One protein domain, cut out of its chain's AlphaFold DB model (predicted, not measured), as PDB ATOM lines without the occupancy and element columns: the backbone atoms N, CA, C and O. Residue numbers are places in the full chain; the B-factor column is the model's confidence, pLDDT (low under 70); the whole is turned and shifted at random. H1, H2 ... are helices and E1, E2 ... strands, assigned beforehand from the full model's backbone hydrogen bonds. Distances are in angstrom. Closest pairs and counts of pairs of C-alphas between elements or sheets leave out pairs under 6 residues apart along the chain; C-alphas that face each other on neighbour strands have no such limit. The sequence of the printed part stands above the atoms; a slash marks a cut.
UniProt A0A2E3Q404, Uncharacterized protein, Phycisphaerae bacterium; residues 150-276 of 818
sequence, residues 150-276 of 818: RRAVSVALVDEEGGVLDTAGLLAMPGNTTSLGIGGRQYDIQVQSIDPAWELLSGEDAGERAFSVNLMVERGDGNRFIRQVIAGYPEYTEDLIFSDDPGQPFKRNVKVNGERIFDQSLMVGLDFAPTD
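AT A GLANCE: This is residues 150 to 276 of the 818 residues of an uncharacterized protein of Phycisphaerae bacterium (UniProt A0A2E3Q404). Two strongly twisted sheets make a sandwich that is only partly face to face: the three-strand sheet E2, E1, E9 covers part of the longer sheet E3 to E8, with the strands of the two crossed at 40 degrees. The far end of the longer sheet, the hairpin of E7 and E8, reaches beyond the small sheet, with the short helix H1 at its side. The printed part has 127 residues, with nine named strands and one named helix in the order E1 to E8, H1, E9. It is mostly strand, and both sheets are antiparallel, running E3, E4, E5, E6, E7, E8 and E2, E1, E9. The whole is compact, with a radius of gyration of the C-alphas of 14.6 A and spans of 47 by 43 by 30 A.

IN THESE COORDINATES: E1, residues 151 to 158, begins at C-alpha 151 (132.637, -174.557, 294.785) and is 22.2 A long. E2 is residues 164 to 171, and E3 is residues 177 to 182. E4, residues 185 to 199, is the longest strand by residues and measures 34.0 A; it bends by 83 degrees at residue 196. E5, residues 209 to 219, measures 30.8 A. E6 is residues 224 to 230, E7 residues 238 to 245, E8 residues 248 to 252 and H1 residues 253 to 256. E9, residues 266 to 272, ends at C-alpha 272 (136.686, -173.876, 296.869).

HOW THE PARTS SIT: E3 to E8 form a meander, each strand the antiparallel neighbour of the one before, and the strands' lines turn by 123 degrees from edge to edge. E3 and E4 have N 187 and O 180 at 2.8 A, within hydrogen-bond range; E4 and E5 have N 188 and O 218 at 2.8 A. E5 and E6 have N 215 and O 227 at 2.8 A, E6 and E7 have N 240 and O 226 at 2.8 A, and E7 and E8 have N 241 and O 251 at 2.9 A. H1 is on this sheet at the sheet's level, 1.9 A in height; its closest C-alphas with E7 are those of Asn 253 and Leu 240, 5.4 A. H1 is too short for an O i to N i+4 pair; its one O i to N i+3 pair is within range. In the other sheet, inner strand E1 has N 155 and O 168 of E2 at 2.8 A, and N 154 and O 269 of E9 at 3.0 A. Between the sheets, the closest C-alphas of E2 and E3 are those of Ala 168 and Leu 180, 6.1 A, and of E6 and E9 those of Val 229 and Leu 270, 6.9 A. E7 and E9 are apart.

THE WHOLE: The C-alphas farthest apart, of Asp 245 and Asp 276, are 47.3 A apart. The printed part has no cut and no long link. The mean pLDDT of the printed part is 91.5, and no printed residue is under 70.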
ATOM      1  N   ARG A 150     133.824-175.446 290.739       94.12
ATOM      2  CA  ARG A 150     133.988-174.071 291.227       94.12
ATOM      3  C   ARG A 150     133.922-173.993 292.748       94.12
ATOM      4  O   ARG A 150     134.772-173.351 293.366       94.12
ATOM      5  N   ARG A 151     132.897-174.606 293.344       96.12
ATOM      6  CA  ARG A 151     132.637-174.557 294.785       96.12
ATOM      7  C   ARG A 151     132.076-175.873 295.320       96.12
ATOM      8  O   ARG A 151     131.406-176.607 294.593       96.12
ATOM      9  N   ALA A 152     132.332-176.121 296.596       96.75
ATOM     10  CA  ALA A 152     131.674-177.124 297.416       96.75
ATOM     11  C   ALA A 152     130.877-176.407 298.507       96.75
ATOM     12  O   ALA A 152     131.272-175.346 298.991       96.75
ATOM     13  N   VAL A 153     129.734-176.974 298.857       97.69
ATOM     14  CA  VAL A 153     128.902-176.526 299.962       97.69
ATOM     15  C   VAL A 153     129.300-177.355 301.174       97.69
ATOM     16  O   VAL A 153     129.216-178.581 301.137       97.69
ATOM     17  N   SER A 154     129.742-176.685 302.230       96.06
ATOM     18  CA  SER A 154     129.999-177.288 303.534       96.06
ATOM     19  C   SER A 154     128.823-176.973 304.450       96.06
ATOM     20  O   SER A 154     128.347-175.840 304.496       96.06
ATOM     21  N   VAL A 155     128.303-177.971 305.155       95.75
ATOM     22  CA  VAL A 155     127.157-177.813 306.050       95.75
ATOM     23  C   VAL A 155     127.525-178.345 307.423       95.75
ATOM     24  O   VAL A 155     128.069-179.440 307.542       95.75
ATOM     25  N   ALA A 156     127.208-177.582 308.463       95.44
ATOM     26  CA  ALA A 156     127.373-178.002 309.845       95.44
ATOM     27  C   ALA A 156     126.089-177.742 310.634       95.44
ATOM     28  O   ALA A 156     125.530-176.649 310.582       95.44
ATOM     29  N   LEU A 157     125.635-178.739 311.385       94.12
ATOM     30  CA  LEU A 157     124.607-178.576 312.403       94.12
ATOM     31  C   LEU A 157     125.293-178.192 313.713       94.12
ATOM     32  O   LEU A 157     126.223-178.878 314.134       94.12
ATOM     33  N   VAL A 158     124.839-177.127 314.366       93.81
ATOM     34  CA  VAL A 158     125.406-176.624 315.622       93.81
ATOM     35  C   VAL A 158     124.379-176.601 316.755       93.81
ATOM     36  O   VAL A 158     123.167-176.535 316.529       93.81
ATOM     37  N   ASP A 159     124.862-176.671 317.993       90.06
ATOM     38  CA  ASP A 159     124.055-176.441 319.193       90.06
ATOM     39  C   ASP A 159     123.896-174.940 319.521       90.06
ATOM     40  O   ASP A 159     124.394-174.064 318.813       90.06
ATOM     41  N   GLU A 160     123.168-174.631 320.600       85.31
ATOM     42  CA  GLU A 160     122.921-173.250 321.049       85.31
ATOM     43  C   GLU A 160     124.193-172.527 321.534       85.31
ATOM     44  O   GLU A 160     124.224-171.298 321.581       85.31
ATOM     45  N   GLU A 161     125.245-173.272 321.880       86.38
ATOM     46  CA  GLU A 161     126.545-172.748 322.307       86.38
ATOM     47  C   GLU A 161     127.536-172.627 321.127       86.38
ATOM     48  O   GLU A 161     128.642-172.107 321.298       86.38
ATOM     49  N   GLY A 162     127.135-173.052 319.921       83.81
ATOM     50  CA  GLY A 162     127.944-173.044 318.700       83.81
ATOM     51  C   GLY A 162     128.842-174.274 318.521       83.81
ATOM     52  O   GLY A 162     129.715-174.269 317.651       83.81
ATOM     53  N   GLY A 163     128.665-175.321 319.327       90.44
ATOM     54  CA  GLY A 163     129.341-176.606 319.172       90.44
ATOM     55  C   GLY A 163     128.832-177.365 317.946       90.44
ATOM     56  O   GLY A 163     127.627-177.456 317.728       90.44
ATOM     57  N   VAL A 164     129.743-177.916 317.139       93.19
ATOM     58  CA  VAL A 164     129.390-178.707 315.948       93.19
ATOM     59  C   VAL A 164     128.853-180.070 316.379       93.19
ATOM     60  O   VAL A 164     129.556-180.848 317.023       93.19
ATOM     61  N   LEU A 165     127.605-180.340 316.010       92.31
ATOM     62  CA  LEU A 165     126.904-181.593 316.252       92.31
ATOM     63  C   LEU A 165     127.159-182.584 315.114       92.31
ATOM     64  O   LEU A 165     127.541-183.716 315.382       92.31
ATOM     65  N   ASP A 166     126.973-182.154 313.866       94.38
ATOM     66  CA  ASP A 166     127.119-182.997 312.674       94.38
ATOM     67  C   ASP A 166     127.593-182.169 311.473       94.38
ATOM     68  O   ASP A 166     127.392-180.950 311.448       94.38
ATOM     69  N   THR A 167     128.208-182.805 310.478       94.88
ATOM     70  CA  THR A 167     128.713-182.132 309.273       94.88
ATOM     71  C   THR A 167     128.472-182.948 308.019       94.88
ATOM     72  O   THR A 167     128.674-184.158 308.018       94.88
ATOM     73  N   ALA A 168     128.155-182.264 306.927       94.69
ATOM     74  CA  ALA A 168     128.047-182.858 305.605       94.69
ATOM     75  C   ALA A 168     128.618-181.920 304.536       94.69
ATOM     76  O   ALA A 168     128.802-180.721 304.763       94.69
ATOM     77  N   GLY A 169     128.890-182.464 303.355       95.50
ATOM     78  CA  GLY A 169     129.398-181.706 302.220       95.50
ATOM     79  C   GLY A 169     128.835-182.227 300.907       95.50
ATOM     80  O   GLY A 169     128.458-183.388 300.798       95.50
ATOM     81  N   LEU A 170     128.760-181.349 299.915       97.12
ATOM     82  CA  LEU A 170     128.367-181.690 298.551       97.12
ATOM     83  C   LEU A 170     128.974-180.694 297.567       97.12
ATOM     84  O   LEU A 170     129.230-179.538 297.909       97.12
ATOM     85  N   LEU A 171     129.161-181.093 296.309       97.00
ATOM     86  CA  LEU A 171     129.510-180.120 295.274       97.00
ATOM     87  C   LEU A 171     128.356-179.143 295.037       97.00
ATOM     88  O   LEU A 171     127.189-179.535 295.002       97.00
ATOM     89  N   ALA A 172     128.692-177.877 294.773       96.69
ATOM     90  CA  ALA A 172     127.731-176.882 294.309       96.69
ATOM     91  C   ALA A 172     127.328-177.184 292.853       96.69
ATOM     92  O   ALA A 172     127.821-176.569 291.905       96.69
ATOM     93  N   MET A 173     126.457-178.178 292.680       95.62
ATOM     94  CA  MET A 173     125.945-178.671 291.401       95.62
ATOM     95  C   MET A 173     124.425-178.812 291.494       95.62
ATOM     96  O   MET A 173     123.964-179.497 292.406       95.62
ATOM     97  N   PRO A 174     123.634-178.224 290.575       93.31
ATOM     98  CA  PRO A 174     122.179-178.334 290.624       93.31
ATOM     99  C   PRO A 174     121.718-179.794 290.667       93.31
ATOM    100  O   PRO A 174     122.173-180.616 289.869       93.31
ATOM    101  N   GLY A 175     120.823-180.097 291.606       92.06
ATOM    102  CA  GLY A 175     120.291-181.434 291.845       92.06
ATOM    103  C   GLY A 175     121.105-182.306 292.805       92.06
ATOM    104  O   GLY A 175     120.556-183.302 293.267       92.06
ATOM    105  N   ASN A 176     122.352-181.953 293.154       95.69
ATOM    106  CA  ASN A 176     123.090-182.694 294.181       95.69
ATOM    107  C   ASN A 176     122.421-182.505 295.547       95.69
ATOM    108  O   ASN A 176     121.939-181.416 295.873       95.69
ATOM    109  N   THR A 177     122.410-183.580 296.328       95.62
ATOM    110  CA  THR A 177     121.737-183.650 297.624       95.62
ATOM    111  C   THR A 177     122.670-184.193 298.689       95.62
ATOM    112  O   THR A 177     123.500-185.048 298.394       95.62
ATOM    113  N   THR A 178     122.476-183.755 299.926       95.88
ATOM    114  CA  THR A 178     123.046-184.379 301.120       95.88
ATOM    115  C   THR A 178     122.018-184.354 302.242       95.88
ATOM    116  O   THR A 178     121.098-183.534 302.220       95.88
ATOM    117  N   SER A 179     122.223-185.189 303.252       94.00
ATOM    118  CA  SER A 179     121.462-185.137 304.496       94.00
ATOM    119  C   SER A 179     122.414-185.046 305.683       94.00
ATOM    120  O   SER A 179     123.545-185.523 305.607       94.00
ATOM    121  N   LEU A 180     121.971-184.420 306.768       93.62
ATOM    122  CA  LEU A 180     122.675-184.406 308.052       93.62
ATOM    123  C   LEU A 180     121.669-184.386 309.200       93.62
ATOM    124  O   LEU A 180     120.543-183.905 309.045       93.62
ATOM    125  N   GLY A 181     122.057-184.884 310.367       87.62
ATOM    126  CA  GLY A 181     121.173-184.840 311.518       87.62
ATOM    127  C   GLY A 181     121.564-185.736 312.678       87.62
ATOM    128  O   GLY A 181     122.122-186.816 312.519       87.62
ATOM    129  N   ILE A 182     121.180-185.298 313.879       83.31
ATOM    130  CA  ILE A 182     121.356-186.055 315.121       83.31
ATOM    131  C   ILE A 182     120.048-186.062 315.910       83.31
ATOM    132  O   ILE A 182     119.423-185.026 316.157       83.31
ATOM    133  N   GLY A 183     119.637-187.254 316.349       76.50
ATOM    134  CA  GLY A 183     118.394-187.445 317.095       76.50
ATOM    135  C   GLY A 183     117.164-187.128 316.240       76.50
ATOM    136  O   GLY A 183     117.006-187.681 315.161       76.50
ATOM    137  N   GLY A 184     116.280-186.252 316.729       70.62
ATOM    138  CA  GLY A 184     115.072-185.825 316.005       70.62
ATOM    139  C   GLY A 184     115.272-184.645 315.044       70.62
ATOM    140  O   GLY A 184     114.291-184.136 314.512       70.62
ATOM    141  N   ARG A 185     116.508-184.157 314.864       81.31
ATOM    142  CA  ARG A 185     116.838-183.024 313.986       81.31
ATOM    143  C   ARG A 185     117.513-183.542 312.721       81.31
ATOM    144  O   ARG A 185     118.732-183.662 312.697       81.31
ATOM    145  N   GLN A 186     116.713-183.861 311.710       90.88
ATOM    146  CA  GLN A 186     117.182-184.273 310.386       90.88
ATOM    147  C   GLN A 186     117.000-183.130 309.387       90.88
ATOM    148  O   GLN A 186     116.010-182.401 309.464       90.88
ATOM    149  N   TYR A 187     117.958-182.975 308.480       93.88
ATOM    150  CA  TYR A 187     117.962-181.981 307.417       93.88
ATOM    151  C   TYR A 187     118.285-182.672 306.099       93.88
ATOM    152  O   TYR A 187     119.331-183.309 305.991       93.88
ATOM    153  N   ASP A 188     117.426-182.487 305.105       95.75
ATOM    154  CA  ASP A 188     117.681-182.854 303.718       95.75
ATOM    155  C   ASP A 188     117.953-181.575 302.926       95.75
ATOM    156  O   ASP A 188     117.202-180.597 302.991       95.75
ATOM    157  N   ILE A 189     119.078-181.550 302.217       96.94
ATOM    158  CA  ILE A 189     119.588-180.359 301.543       96.94
ATOM    159  C   ILE A 189     119.821-180.687 300.081       96.94
ATOM    160  O   ILE A 189     120.532-181.633 299.753       96.94
ATOM    161  N   GLN A 190     119.273-179.863 299.195       96.62
ATOM    162  CA  GLN A 190     119.467-179.968 297.756       96.62
ATOM    163  C   GLN A 190     119.964-178.646 297.183       96.62
ATOM    164  O   GLN A 190     119.425-177.582 297.485       96.62
ATOM    165  N   VAL A 191     120.931-178.702 296.271       96.88
ATOM    166  CA  VAL A 191     121.271-177.544 295.439       96.88
ATOM    167  C   VAL A 191     120.140-177.312 294.438       96.88
ATOM    168  O   VAL A 191     120.033-178.006 293.424       96.88
ATOM    169  N   GLN A 192     119.281-176.338 294.723       93.88
ATOM    170  CA  GLN A 192     118.089-176.056 293.926       93.88
ATOM    171  C   GLN A 192     118.431-175.283 292.654       93.88
ATOM    172  O   GLN A 192     117.929-175.586 291.577       93.88
ATOM    173  N   SER A 193     119.244-174.238 292.779       92.81
ATOM    174  CA  SER A 193     119.664-173.422 291.644       92.81
ATOM    175  C   SER A 193     120.972-172.708 291.939       92.81
ATOM    176  O   SER A 193     121.361-172.522 293.093       92.81
ATOM    177  N   ILE A 194     121.662-172.324 290.870       94.56
ATOM    178  CA  ILE A 194     122.910-171.573 290.935       94.56
ATOM    179  C   ILE A 194     122.808-170.401 289.969       94.56
ATOM    180  O   ILE A 194     122.484-170.586 288.793       94.56
ATOM    181  N   ASP A 195     123.131-169.212 290.467       92.44
ATOM    182  CA  ASP A 195     123.428-168.060 289.626       92.44
ATOM    183  C   ASP A 195     124.954-167.881 289.555       92.44
ATOM    184  O   ASP A 195     125.595-167.515 290.552       92.44
ATOM    185  N   PRO A 196     125.575-168.152 288.390       89.94
ATOM    186  CA  PRO A 196     127.019-168.097 288.262       89.94
ATOM    187  C   PRO A 196     127.598-166.673 288.325       89.94
ATOM    188  O   PRO A 196     128.831-166.542 288.412       89.94
ATOM    189  N   ALA A 197     126.747-165.641 288.241       88.56
ATOM    190  CA  ALA A 197     127.111-164.236 288.098       88.56
ATOM    191  C   ALA A 197     126.111-163.284 288.803       88.56
ATOM    192  O   ALA A 197     125.787-162.225 288.264       88.56
ATOM    193  N   TRP A 198     125.670-163.652 290.009       90.44
ATOM    194  CA  TRP A 198     124.728-162.896 290.838       90.44
ATOM    195  C   TRP A 198     125.259-161.507 291.194       90.44
ATOM    196  O   TRP A 198     126.347-161.386 291.759       90.44
ATOM    197  N   GLU A 199     124.487-160.463 290.903       92.44
ATOM    198  CA  GLU A 199     124.856-159.080 291.212       92.44
ATOM    199  C   GLU A 199     124.532-158.723 292.668       92.44
ATOM    200  O   GLU A 199     123.394-158.837 293.130       92.44
ATOM    201  N   LEU A 200     125.539-158.250 293.402       89.69
ATOM    202  CA  LEU A 200     125.360-157.754 294.760       89.69
ATOM    203  C   LEU A 200     124.581-156.438 294.747       89.69
ATOM    204  O   LEU A 200     125.011-155.440 294.179       89.69
ATOM    205  N   LEU A 201     123.437-156.413 295.429       86.44
ATOM    206  CA  LEU A 201     122.540-155.249 295.427       86.44
ATOM    207  C   LEU A 201     122.828-154.238 296.552       86.44
ATOM    208  O   LEU A 201     122.184-153.191 296.627       86.44
ATOM    209  N   SER A 202     123.736-154.555 297.474       81.81
ATOM    210  CA  SER A 202     124.015-153.742 298.662       81.81
ATOM    211  C   SER A 202     125.420-153.993 299.201       81.81
ATOM    212  O   SER A 202     125.935-155.090 299.020       81.81
ATOM    213  N   GLY A 203     125.980-153.021 299.926       85.88
ATOM    214  CA  GLY A 203     127.322-153.113 300.512       85.88
ATOM    215  C   GLY A 203     128.349-152.229 299.813       85.88
ATOM    216  O   GLY A 203     127.995-151.457 298.925       85.88
ATOM    217  N   GLU A 204     129.614-152.342 300.226       85.62
ATOM    218  CA  GLU A 204     130.736-151.661 299.558       85.62
ATOM    219  C   GLU A 204     130.986-152.219 298.147       85.62
ATOM    220  O   GLU A 204     131.312-151.452 297.246       85.62
ATOM    221  N   ASP A 205     130.702-153.509 297.941       87.81
ATOM    222  CA  ASP A 205     130.850-154.221 296.663       87.81
ATOM    223  C   ASP A 205     129.539-154.283 295.851       87.81
ATOM    224  O   ASP A 205     129.319-155.188 295.047       87.81
ATOM    225  N   ALA A 206     128.612-153.343 296.067       89.56
ATOM    226  CA  ALA A 206     127.372-153.296 295.292       89.56
ATOM    227  C   ALA A 206     127.661-153.110 293.786       89.56
ATOM    228  O   ALA A 206     128.409-152.214 293.392       89.56
ATOM    229  N   GLY A 207     127.034-153.935 292.946       87.44
ATOM    230  CA  GLY A 207     127.274-154.027 291.502       87.44
ATOM    231  C   GLY A 207     128.314-155.081 291.100       87.44
ATOM    232  O   GLY A 207     128.390-155.435 289.922       87.44
ATOM    233  N   GLU A 208     129.089-155.625 292.044       88.69
ATOM    234  CA  GLU A 208     129.991-156.745 291.767       88.69
ATOM    235  C   GLU A 208     129.208-158.050 291.566       88.69
ATOM    236  O   GLU A 208     128.146-158.269 292.156       88.69
ATOM    237  N   ARG A 209     129.743-158.938 290.717       89.12
ATOM    238  CA  ARG A 209     129.128-160.234 290.400       89.12
ATOM    239  C   ARG A 209     129.828-161.381 291.125       89.12
ATOM    240  O   ARG A 209     131.030-161.592 290.947       89.12
ATOM    241  N   ALA A 210     129.059-162.174 291.863       90.81
ATOM    242  CA  ALA A 210     129.529-163.297 292.667       90.81
ATOM    243  C   ALA A 210     128.835-164.618 292.289       90.81
ATOM    244  O   ALA A 210     127.876-164.653 291.523       90.81
ATOM    245  N   PHE A 211     129.353-165.734 292.805       93.56
ATOM    246  CA  PHE A 211     128.726-167.048 292.640       93.56
ATOM    247  C   PHE A 211     127.691-167.253 293.746       93.56
ATOM    248  O   PHE A 211     128.073-167.270 294.917       93.56
ATOM    249  N   SER A 212     126.416-167.394 293.387       95.75
ATOM    250  CA  SER A 212     125.315-167.578 294.338       95.75
ATOM    251  C   SER A 212     124.705-168.967 294.191       95.75
ATOM    252  O   SER A 212     124.422-169.416 293.078       95.75
ATOM    253  N   VAL A 213     124.506-169.648 295.315       97.50
ATOM    254  CA  VAL A 213     123.924-170.989 295.382       97.50
ATOM    255  C   VAL A 213     122.690-170.936 296.272       97.50
ATOM    256  O   VAL A 213     122.767-170.516 297.425       97.50
ATOM    257  N   ASN A 214     121.558-171.384 295.736       97.19
ATOM    258  CA  ASN A 214     120.314-171.534 296.477       97.19
ATOM    259  C   ASN A 214     120.150-173.000 296.881       97.19
ATOM    260  O   ASN A 214     120.062-173.887 296.027       97.19
ATOM    261  N   LEU A 215     120.092-173.244 298.184       97.62
ATOM    262  CA  LEU A 215     119.905-174.559 298.779       97.62
ATOM    263  C   LEU A 215     118.455-174.706 299.222       97.62
ATOM    264  O   LEU A 215     117.995-173.925 300.048       97.62
ATOM    265  N   MET A 216     117.743-175.698 298.699       96.56
ATOM    266  CA  MET A 216     116.483-176.130 299.294       96.56
ATOM    267  C   MET A 216     116.810-176.930 300.549       96.56
ATOM    268  O   MET A 216     117.546-177.911 300.465       96.56
ATOM    269  N   VAL A 217     116.279-176.502 301.690       96.50
ATOM    270  CA  VAL A 217     116.458-177.170 302.979       96.50
ATOM    271  C   VAL A 217     115.099-177.644 303.470       96.50
ATOM    272  O   VAL A 217     114.177-176.840 303.629       96.50
ATOM    273  N   GLU A 218     114.996-178.937 303.741       94.69
ATOM    274  CA  GLU A 218     113.844-179.573 304.366       94.69
ATOM    275  C   GLU A 218     114.246-180.129 305.729       94.69
ATOM    276  O   GLU A 218     115.224-180.860 305.864       94.69
ATOM    277  N   ARG A 219     113.514-179.729 306.764       90.75
ATOM    278  CA  ARG A 219     113.715-180.196 308.134       90.75
ATOM    279  C   ARG A 219     112.809-181.392 308.393       90.75
ATOM    280  O   ARG A 219     111.690-181.447 307.893       90.75
ATOM    281  N   GLY A 220     113.234-182.293 309.272       84.94
ATOM    282  CA  GLY A 220     112.452-183.469 309.669       84.94
ATOM    283  C   GLY A 220     111.111-183.156 310.353       84.94
ATOM    284  O   GLY A 220     110.308-184.060 310.550       84.94
ATOM    285  N   ASP A 221     110.849-181.892 310.710       84.88
ATOM    286  CA  ASP A 221     109.546-181.409 311.189       84.88
ATOM    287  C   ASP A 221     108.594-180.973 310.051       84.88
ATOM    288  O   ASP A 221     107.492-180.497 310.325       84.88
ATOM    289  N   GLY A 222     109.006-181.133 308.788       84.25
ATOM    290  CA  GLY A 222     108.263-180.753 307.583       84.25
ATOM    291  C   GLY A 222     108.444-179.291 307.164       84.25
ATOM    292  O   GLY A 222     107.948-178.888 306.109       84.25
ATOM    293  N   ASN A 223     109.156-178.470 307.947       88.75
ATOM    294  CA  ASN A 223     109.427-177.088 307.558       88.75
ATOM    295  C   ASN A 223     110.469-177.030 306.442       88.75
ATOM    296  O   ASN A 223     111.507-177.688 306.497       88.75
ATOM    297  N   ARG A 224     110.223-176.159 305.461       93.19
ATOM    298  CA  ARG A 224     111.122-175.947 304.325       93.19
ATOM    299  C   ARG A 224     111.466-174.478 304.166       93.19
ATOM    300  O   ARG A 224     110.632-173.607 304.418       93.19
ATOM    301  N   PHE A 225     112.675-174.204 303.704       95.31
ATOM    302  CA  PHE A 225     113.128-172.869 303.327       95.31
ATOM    303  C   PHE A 225     114.235-172.975 302.277       95.31
ATOM    304  O   PHE A 225     114.818-174.039 302.077       95.31
ATOM    305  N   ILE A 226     114.518-171.873 301.588       96.88
ATOM    306  CA  ILE A 226     115.650-171.791 300.666       96.88
ATOM    307  C   ILE A 226     116.727-170.942 301.318       96.88
ATOM    308  O   ILE A 226     116.460-169.798 301.674       96.88
ATOM    309  N   ARG A 227     117.942-171.470 301.428       97.62
ATOM    310  CA  ARG A 227     119.110-170.721 301.885       97.62
ATOM    311  C   ARG A 227     119.955-170.280 300.704       97.62
ATOM    312  O   ARG A 227     120.494-171.119 299.985       97.62
ATOM    313  N   GLN A 228     120.097-168.974 300.521       96.88
ATOM    314  CA  GLN A 228     121.002-168.397 299.536       96.88
ATOM    315  C   GLN A 228     122.362-168.126 300.181       96.88
ATOM    316  O   GLN A 228     122.458-167.324 301.109       96.88
ATOM    317  N   VAL A 229     123.415-168.754 299.658       96.81
ATOM    318  CA  VAL A 229     124.813-168.505 300.039       96.81
ATOM    319  C   VAL A 229     125.591-167.913 298.869       96.81
ATOM    320  O   VAL A 229     125.457-168.359 297.729       96.81
ATOM    321  N   ILE A 230     126.420-166.907 299.150       95.56
ATOM    322  CA  ILE A 230     127.176-166.162 298.137       95.56
ATOM    323  C   ILE A 230     128.674-166.309 298.408       95.56
ATOM    324  O   ILE A 230     129.164-166.012 299.499       95.56
ATOM    325  N   ALA A 231     129.421-166.767 297.404       93.62
ATOM    326  CA  ALA A 231     130.845-167.046 297.538       93.62
ATOM    327  C   ALA A 231     131.629-165.766 297.847       93.62
ATOM    328  O   ALA A 231     131.558-164.803 297.086       93.62
ATOM    329  N   GLY A 232     132.414-165.789 298.926       91.38
ATOM    330  CA  GLY A 232     133.194-164.636 299.390       91.38
ATOM    331  C   GLY A 232     132.408-163.622 300.226       91.38
ATOM    332  O   GLY A 232     133.023-162.696 300.737       91.38
ATOM    333  N   TYR A 233     131.096-163.822 300.406       93.88
ATOM    334  CA  TYR A 233     130.214-162.894 301.116       93.88
ATOM    335  C   TYR A 233     129.279-163.610 302.107       93.88
ATOM    336  O   TYR A 233     128.049-163.554 301.957       93.88
ATOM    337  N   PRO A 234     129.821-164.313 303.119       91.38
ATOM    338  CA  PRO A 234     129.007-165.032 304.099       91.38
ATOM    339  C   PRO A 234     128.016-164.118 304.838       91.38
ATOM    340  O   PRO A 234     126.925-164.561 305.195       91.38
ATOM    341  N   GLU A 235     128.336-162.835 305.010       90.75
ATOM    342  CA  GLU A 235     127.476-161.835 305.640       90.75
ATOM    343  C   GLU A 235     126.178-161.557 304.866       90.75
ATOM    344  O   GLU A 235     125.206-161.099 305.469       90.75
ATOM    345  N   TYR A 236     126.131-161.834 303.557       91.12
ATOM    346  CA  TYR A 236     124.927-161.689 302.730       91.12
ATOM    347  C   TYR A 236     124.091-162.967 302.637       91.12
ATOM    348  O   TYR A 236     123.067-162.947 301.959       91.12
ATOM    349  N   THR A 237     124.471-164.034 303.343       93.56
ATOM    350  CA  THR A 237     123.654-165.250 303.434       93.56
ATOM    351  C   THR A 237     122.266-164.913 303.972       93.56
ATOM    352  O   THR A 237     122.127-164.220 304.988       93.56
ATOM    353  N   GLU A 238     121.230-165.395 303.292       94.50
ATOM    354  CA  GLU A 238     119.847-165.163 303.692       94.50
ATOM    355  C   GLU A 238     118.922-166.327 303.353       94.50
ATOM    356  O   GLU A 238     119.151-167.071 302.400       94.50
ATOM    357  N   ASP A 239     117.842-166.436 304.124       96.31
ATOM    358  CA  ASP A 239     116.809-167.439 303.932       96.31
ATOM    359  C   ASP A 239     115.556-166.826 303.289       96.31
ATOM    360  O   ASP A 239     115.107-165.718 303.613       96.31
ATOM    361  N   LEU A 240     114.962-167.578 302.371       94.19
ATOM    362  CA  LEU A 240     113.657-167.335 301.777       94.19
ATOM    363  C   LEU A 240     112.685-168.364 302.353       94.19
ATOM    364  O   LEU A 240     112.917-169.570 302.272       94.19
ATOM    365  N   ILE A 241     111.579-167.886 302.907       92.75
ATOM    366  CA  ILE A 241     110.521-168.726 303.467       92.75
ATOM    367  C   ILE A 241     109.342-168.809 302.499       92.75
ATOM    368  O   ILE A 241     109.061-167.859 301.756       92.75
ATOM    369  N   PHE A 242     108.656-169.947 302.509       88.94
ATOM    370  CA  PHE A 242     107.467-170.168 301.693       88.94
ATOM    371  C   PHE A 242     106.309-169.280 302.169       88.94
ATOM    372  O   PHE A 242     106.180-168.980 303.356       88.94
ATOM    373  N   SER A 243     105.480-168.832 301.229       86.00
ATOM    374  CA  SER A 243     104.299-168.010 301.488       86.00
ATOM    375  C   SER A 243     103.083-168.592 300.780       86.00
ATOM    376  O   SER A 243     103.185-169.026 299.637       86.00
ATOM    377  N   ASP A 244     101.910-168.456 301.396       83.50
ATOM    378  CA  ASP A 244     100.616-168.872 300.828       83.50
ATOM    379  C   ASP A 244     100.115-167.957 299.692       83.50
ATOM    380  O   ASP A 244      98.971-168.063 299.263       83.50
ATOM    381  N   ASP A 245     100.944-167.018 299.226       83.00
ATOM    382  CA  ASP A 245     100.581-166.069 298.171       83.00
ATOM    383  C   ASP A 245     101.053-166.638 296.827       83.00
ATOM    384  O   ASP A 245     102.264-166.670 296.585       83.00
ATOM    385  N   PRO A 246     100.148-167.052 295.921       77.94
ATOM    386  CA  PRO A 246     100.542-167.620 294.634       77.94
ATOM    387  C   PRO A 246     101.343-166.647 293.755       77.94
ATOM    388  O   PRO A 246     102.117-167.083 292.907       77.94
ATOM    389  N   GLY A 247     101.173-165.330 293.942       79.00
ATOM    390  CA  GLY A 247     101.927-164.298 293.223       79.00
ATOM    391  C   GLY A 247     103.313-164.025 293.814       79.00
ATOM    392  O   GLY A 247     104.161-163.429 293.151       79.00
ATOM    393  N   GLN A 248     103.556-164.471 295.047       79.56
ATOM    394  CA  GLN A 248     104.832-164.357 295.739       79.56
ATOM    395  C   GLN A 248     105.081-165.625 296.575       79.56
ATOM    396  O   GLN A 248     104.958-165.586 297.800       79.56
ATOM    397  N   PRO A 249     105.472-166.741 295.933       82.00
ATOM    398  CA  PRO A 249     105.627-168.026 296.618       82.00
ATOM    399  C   PRO A 249     106.743-168.016 297.672       82.00
ATOM    400  O   PRO A 249     106.734-168.832 298.590       82.00
ATOM    401  N   PHE A 250     107.682-167.068 297.569       89.06
ATOM    402  CA  PHE A 250     108.804-166.916 298.491       89.06
ATOM    403  C   PHE A 250     108.908-165.484 299.016       89.06
ATOM    404  O   PHE A 250     108.842-164.512 298.256       89.06
ATOM    405  N   LYS A 251     109.146-165.346 300.320       90.06
ATOM    406  CA  LYS A 251     109.432-164.070 300.984       90.06
ATOM    407  C   LYS A 251     110.790-164.143 301.667       90.06
ATOM    408  O   LYS A 251     111.122-165.137 302.299       90.06
ATOM    409  N   ARG A 252     111.574-163.067 301.575       90.62
ATOM    410  CA  ARG A 252     112.835-162.946 302.326       90.62
ATOM    411  C   ARG A 252     112.541-162.977 303.821       90.62
ATOM    412  O   ARG A 252     111.735-162.165 304.282       90.62
ATOM    413  N   ASN A 253     113.226-163.841 304.566       92.56
ATOM    414  CA  ASN A 253     113.031-164.011 306.005       92.56
ATOM    415  C   ASN A 253     113.185-162.679 306.753       92.56
ATOM    416  O   ASN A 253     112.355-162.340 307.589       92.56
ATOM    417  N   VAL A 254     114.138-161.836 306.335       91.31
ATOM    418  CA  VAL A 254     114.365-160.511 306.941       91.31
ATOM    419  C   VAL A 254     113.148-159.587 306.844       91.31
ATOM    420  O   VAL A 254     112.941-158.742 307.709       91.31
ATOM    421  N   LYS A 255     112.308-159.748 305.814       89.31
ATOM    422  CA  LYS A 255     111.079-158.957 305.652       89.31
ATOM    423  C   LYS A 255     109.919-159.484 306.495       89.31
ATOM    424  O   LYS A 255     108.963-158.743 306.696       89.31
ATOM    425  N   VAL A 256     109.984-160.738 306.940       88.94
ATOM    426  CA  VAL A 256     108.910-161.396 307.696       88.94
ATOM    427  C   VAL A 256     109.245-161.450 309.185       88.94
ATOM    428  O   VAL A 256     108.471-160.959 309.998       88.94
ATOM    429  N   ASN A 257     110.422-161.972 309.526       89.12
ATOM    430  CA  ASN A 257     110.867-162.222 310.895       89.12
ATOM    431  C   ASN A 257     111.904-161.201 311.397       89.12
ATOM    432  O   ASN A 257     112.289-161.238 312.559       89.12
ATOM    433  N   GLY A 258     112.373-160.284 310.542       89.69
ATOM    434  CA  GLY A 258     113.394-159.287 310.899       89.69
ATOM    435  C   GLY A 258     114.836-159.813 310.894       89.69
ATOM    436  O   GLY A 258     115.768-159.012 310.927       89.69
ATOM    437  N   GLU A 259     115.032-161.128 310.781       91.44
ATOM    438  CA  GLU A 259     116.342-161.790 310.714       91.44
ATOM    439  C   GLU A 259     116.627-162.344 309.312       91.44
ATOM    440  O   GLU A 259     115.717-162.757 308.596       91.44
ATOM    441  N   ARG A 260     117.897-162.371 308.890       91.69
ATOM    442  CA  ARG A 260     118.274-162.942 307.580       91.69
ATOM    443  C   ARG A 260     118.189-164.462 307.566       91.69
ATOM    444  O   ARG A 260     117.736-165.019 306.575       91.69
ATOM    445  N   ILE A 261     118.590-165.100 308.658       94.44
ATOM    446  CA  ILE A 261     118.675-166.553 308.799       94.44
ATOM    447  C   ILE A 261     117.460-167.041 309.586       94.44
ATOM    448  O   ILE A 261     117.142-166.485 310.631       94.44
ATOM    449  N   PHE A 262     116.750-168.029 309.053       91.50
ATOM    450  CA  PHE A 262     115.564-168.632 309.653       91.50
ATOM    451  C   PHE A 262     115.943-169.689 310.693       91.50
ATOM    452  O   PHE A 262     115.421-169.672 311.803       91.50
ATOM    453  N   ASP A 263     116.884-170.571 310.352       90.19
ATOM    454  CA  ASP A 263     117.425-171.579 311.266       90.19
ATOM    455  C   ASP A 263     118.920-171.331 311.495       90.19
ATOM    456  O   ASP A 263     119.748-171.628 310.629       90.19
ATOM    457  N   GLN A 264     119.255-170.762 312.659       91.12
ATOM    458  CA  GLN A 264     120.635-170.456 313.049       91.12
ATOM    459  C   GLN A 264     121.441-171.701 313.454       91.12
ATOM    460  O   GLN A 264     122.665-171.626 313.522       91.12
ATOM    461  N   SER A 265     120.782-172.842 313.703       91.19
ATOM    462  CA  SER A 265     121.474-174.095 314.036       91.19
ATOM    463  C   SER A 265     122.113-174.755 312.818       91.19
ATOM    464  O   SER A 265     123.018-175.566 312.958       91.19
ATOM    465  N   LEU A 266     121.679-174.394 311.612       93.56
ATOM    466  CA  LEU A 266     122.303-174.847 310.380       93.56
ATOM    467  C   LEU A 266     123.318-173.792 309.931       93.56
ATOM    468  O   LEU A 266     122.939-172.664 309.625       93.56
ATOM    469  N   MET A 267     124.594-174.138 309.854       94.44
ATOM    470  CA  MET A 267     125.637-173.311 309.249       94.44
ATOM    471  C   MET A 267     125.968-173.836 307.857       94.44
ATOM    472  O   MET A 267     126.040-175.045 307.645       94.44
ATOM    473  N   VAL A 268     126.171-172.924 306.906       96.06
ATOM    474  CA  VAL A 268     126.521-173.272 305.527       96.06
ATOM    475  C   VAL A 268     127.699-172.420 305.068       96.06
ATOM    476  O   VAL A 268     127.641-171.192 305.139       96.06
ATOM    477  N   GLY A 269     128.746-173.080 304.585       95.38
ATOM    478  CA  GLY A 269     129.882-172.490 303.897       95.38
ATOM    479  C   GLY A 269     129.850-172.787 302.398       95.38
ATOM    480  O   GLY A 269     129.213-173.736 301.933       95.38
ATOM    481  N   LEU A 270     130.532-171.941 301.628       96.25
ATOM    482  CA  LEU A 270     130.688-172.103 300.186       96.25
ATOM    483  C   LEU A 270     132.165-171.953 299.821       96.25
ATOM    484  O   LEU A 270     132.656-170.858 299.531       96.25
ATOM    485  N   ASP A 271     132.860-173.082 299.854       93.75
ATOM    486  CA  ASP A 271     134.312-173.184 299.779       93.75
ATOM    487  C   ASP A 271     134.782-173.544 298.367       93.75
ATOM    488  O   ASP A 271     134.010-174.003 297.525       93.75
ATOM    489  N   PHE A 272     136.069-173.334 298.081       94.56
ATOM    490  CA  PHE A 272     136.686-173.876 296.869       94.56
ATOM    491  C   PHE A 272     136.575-175.407 296.848       94.56
ATOM    492  O   PHE A 272     136.747-176.048 297.881       94.56
ATOM    493  N   ALA A 273     136.322-175.980 295.669       94.31
ATOM    494  CA  ALA A 273     136.294-177.425 295.442       94.31
ATOM    495  C   ALA A 273     137.547-177.841 294.655       94.31
ATOM    496  O   ALA A 273     137.484-177.952 293.424       94.31
ATOM    497  N   PRO A 274     138.704-177.980 295.329       93.69
ATOM    498  CA  PRO A 274     139.941-178.303 294.651       93.69
ATOM    499  C   PRO A 274     139.921-179.717 294.084       93.69
ATOM    500  O   PRO A 274     139.241-180.608 294.586       93.69
ATOM    501  N   THR A 275     140.740-179.927 293.062       93.25
ATOM    502  CA  THR A 275     141.185-181.258 292.663       93.25
ATOM    503  C   THR A 275     142.701-181.335 292.748       93.25
ATOM    504  O   THR A 275     143.417-180.360 292.510       93.25
ATOM    505  N   ASP A 276     143.174-182.517 293.090       92.12
ATOM    506  CA  ASP A 276     144.556-182.878 293.373       92.12
ATOM    507  C   ASP A 276     145.028-184.036 292.482       92.12
ATOM    508  O   ASP A 276     146.135-184.539 292.644       92.12
TER     509      ASP A 276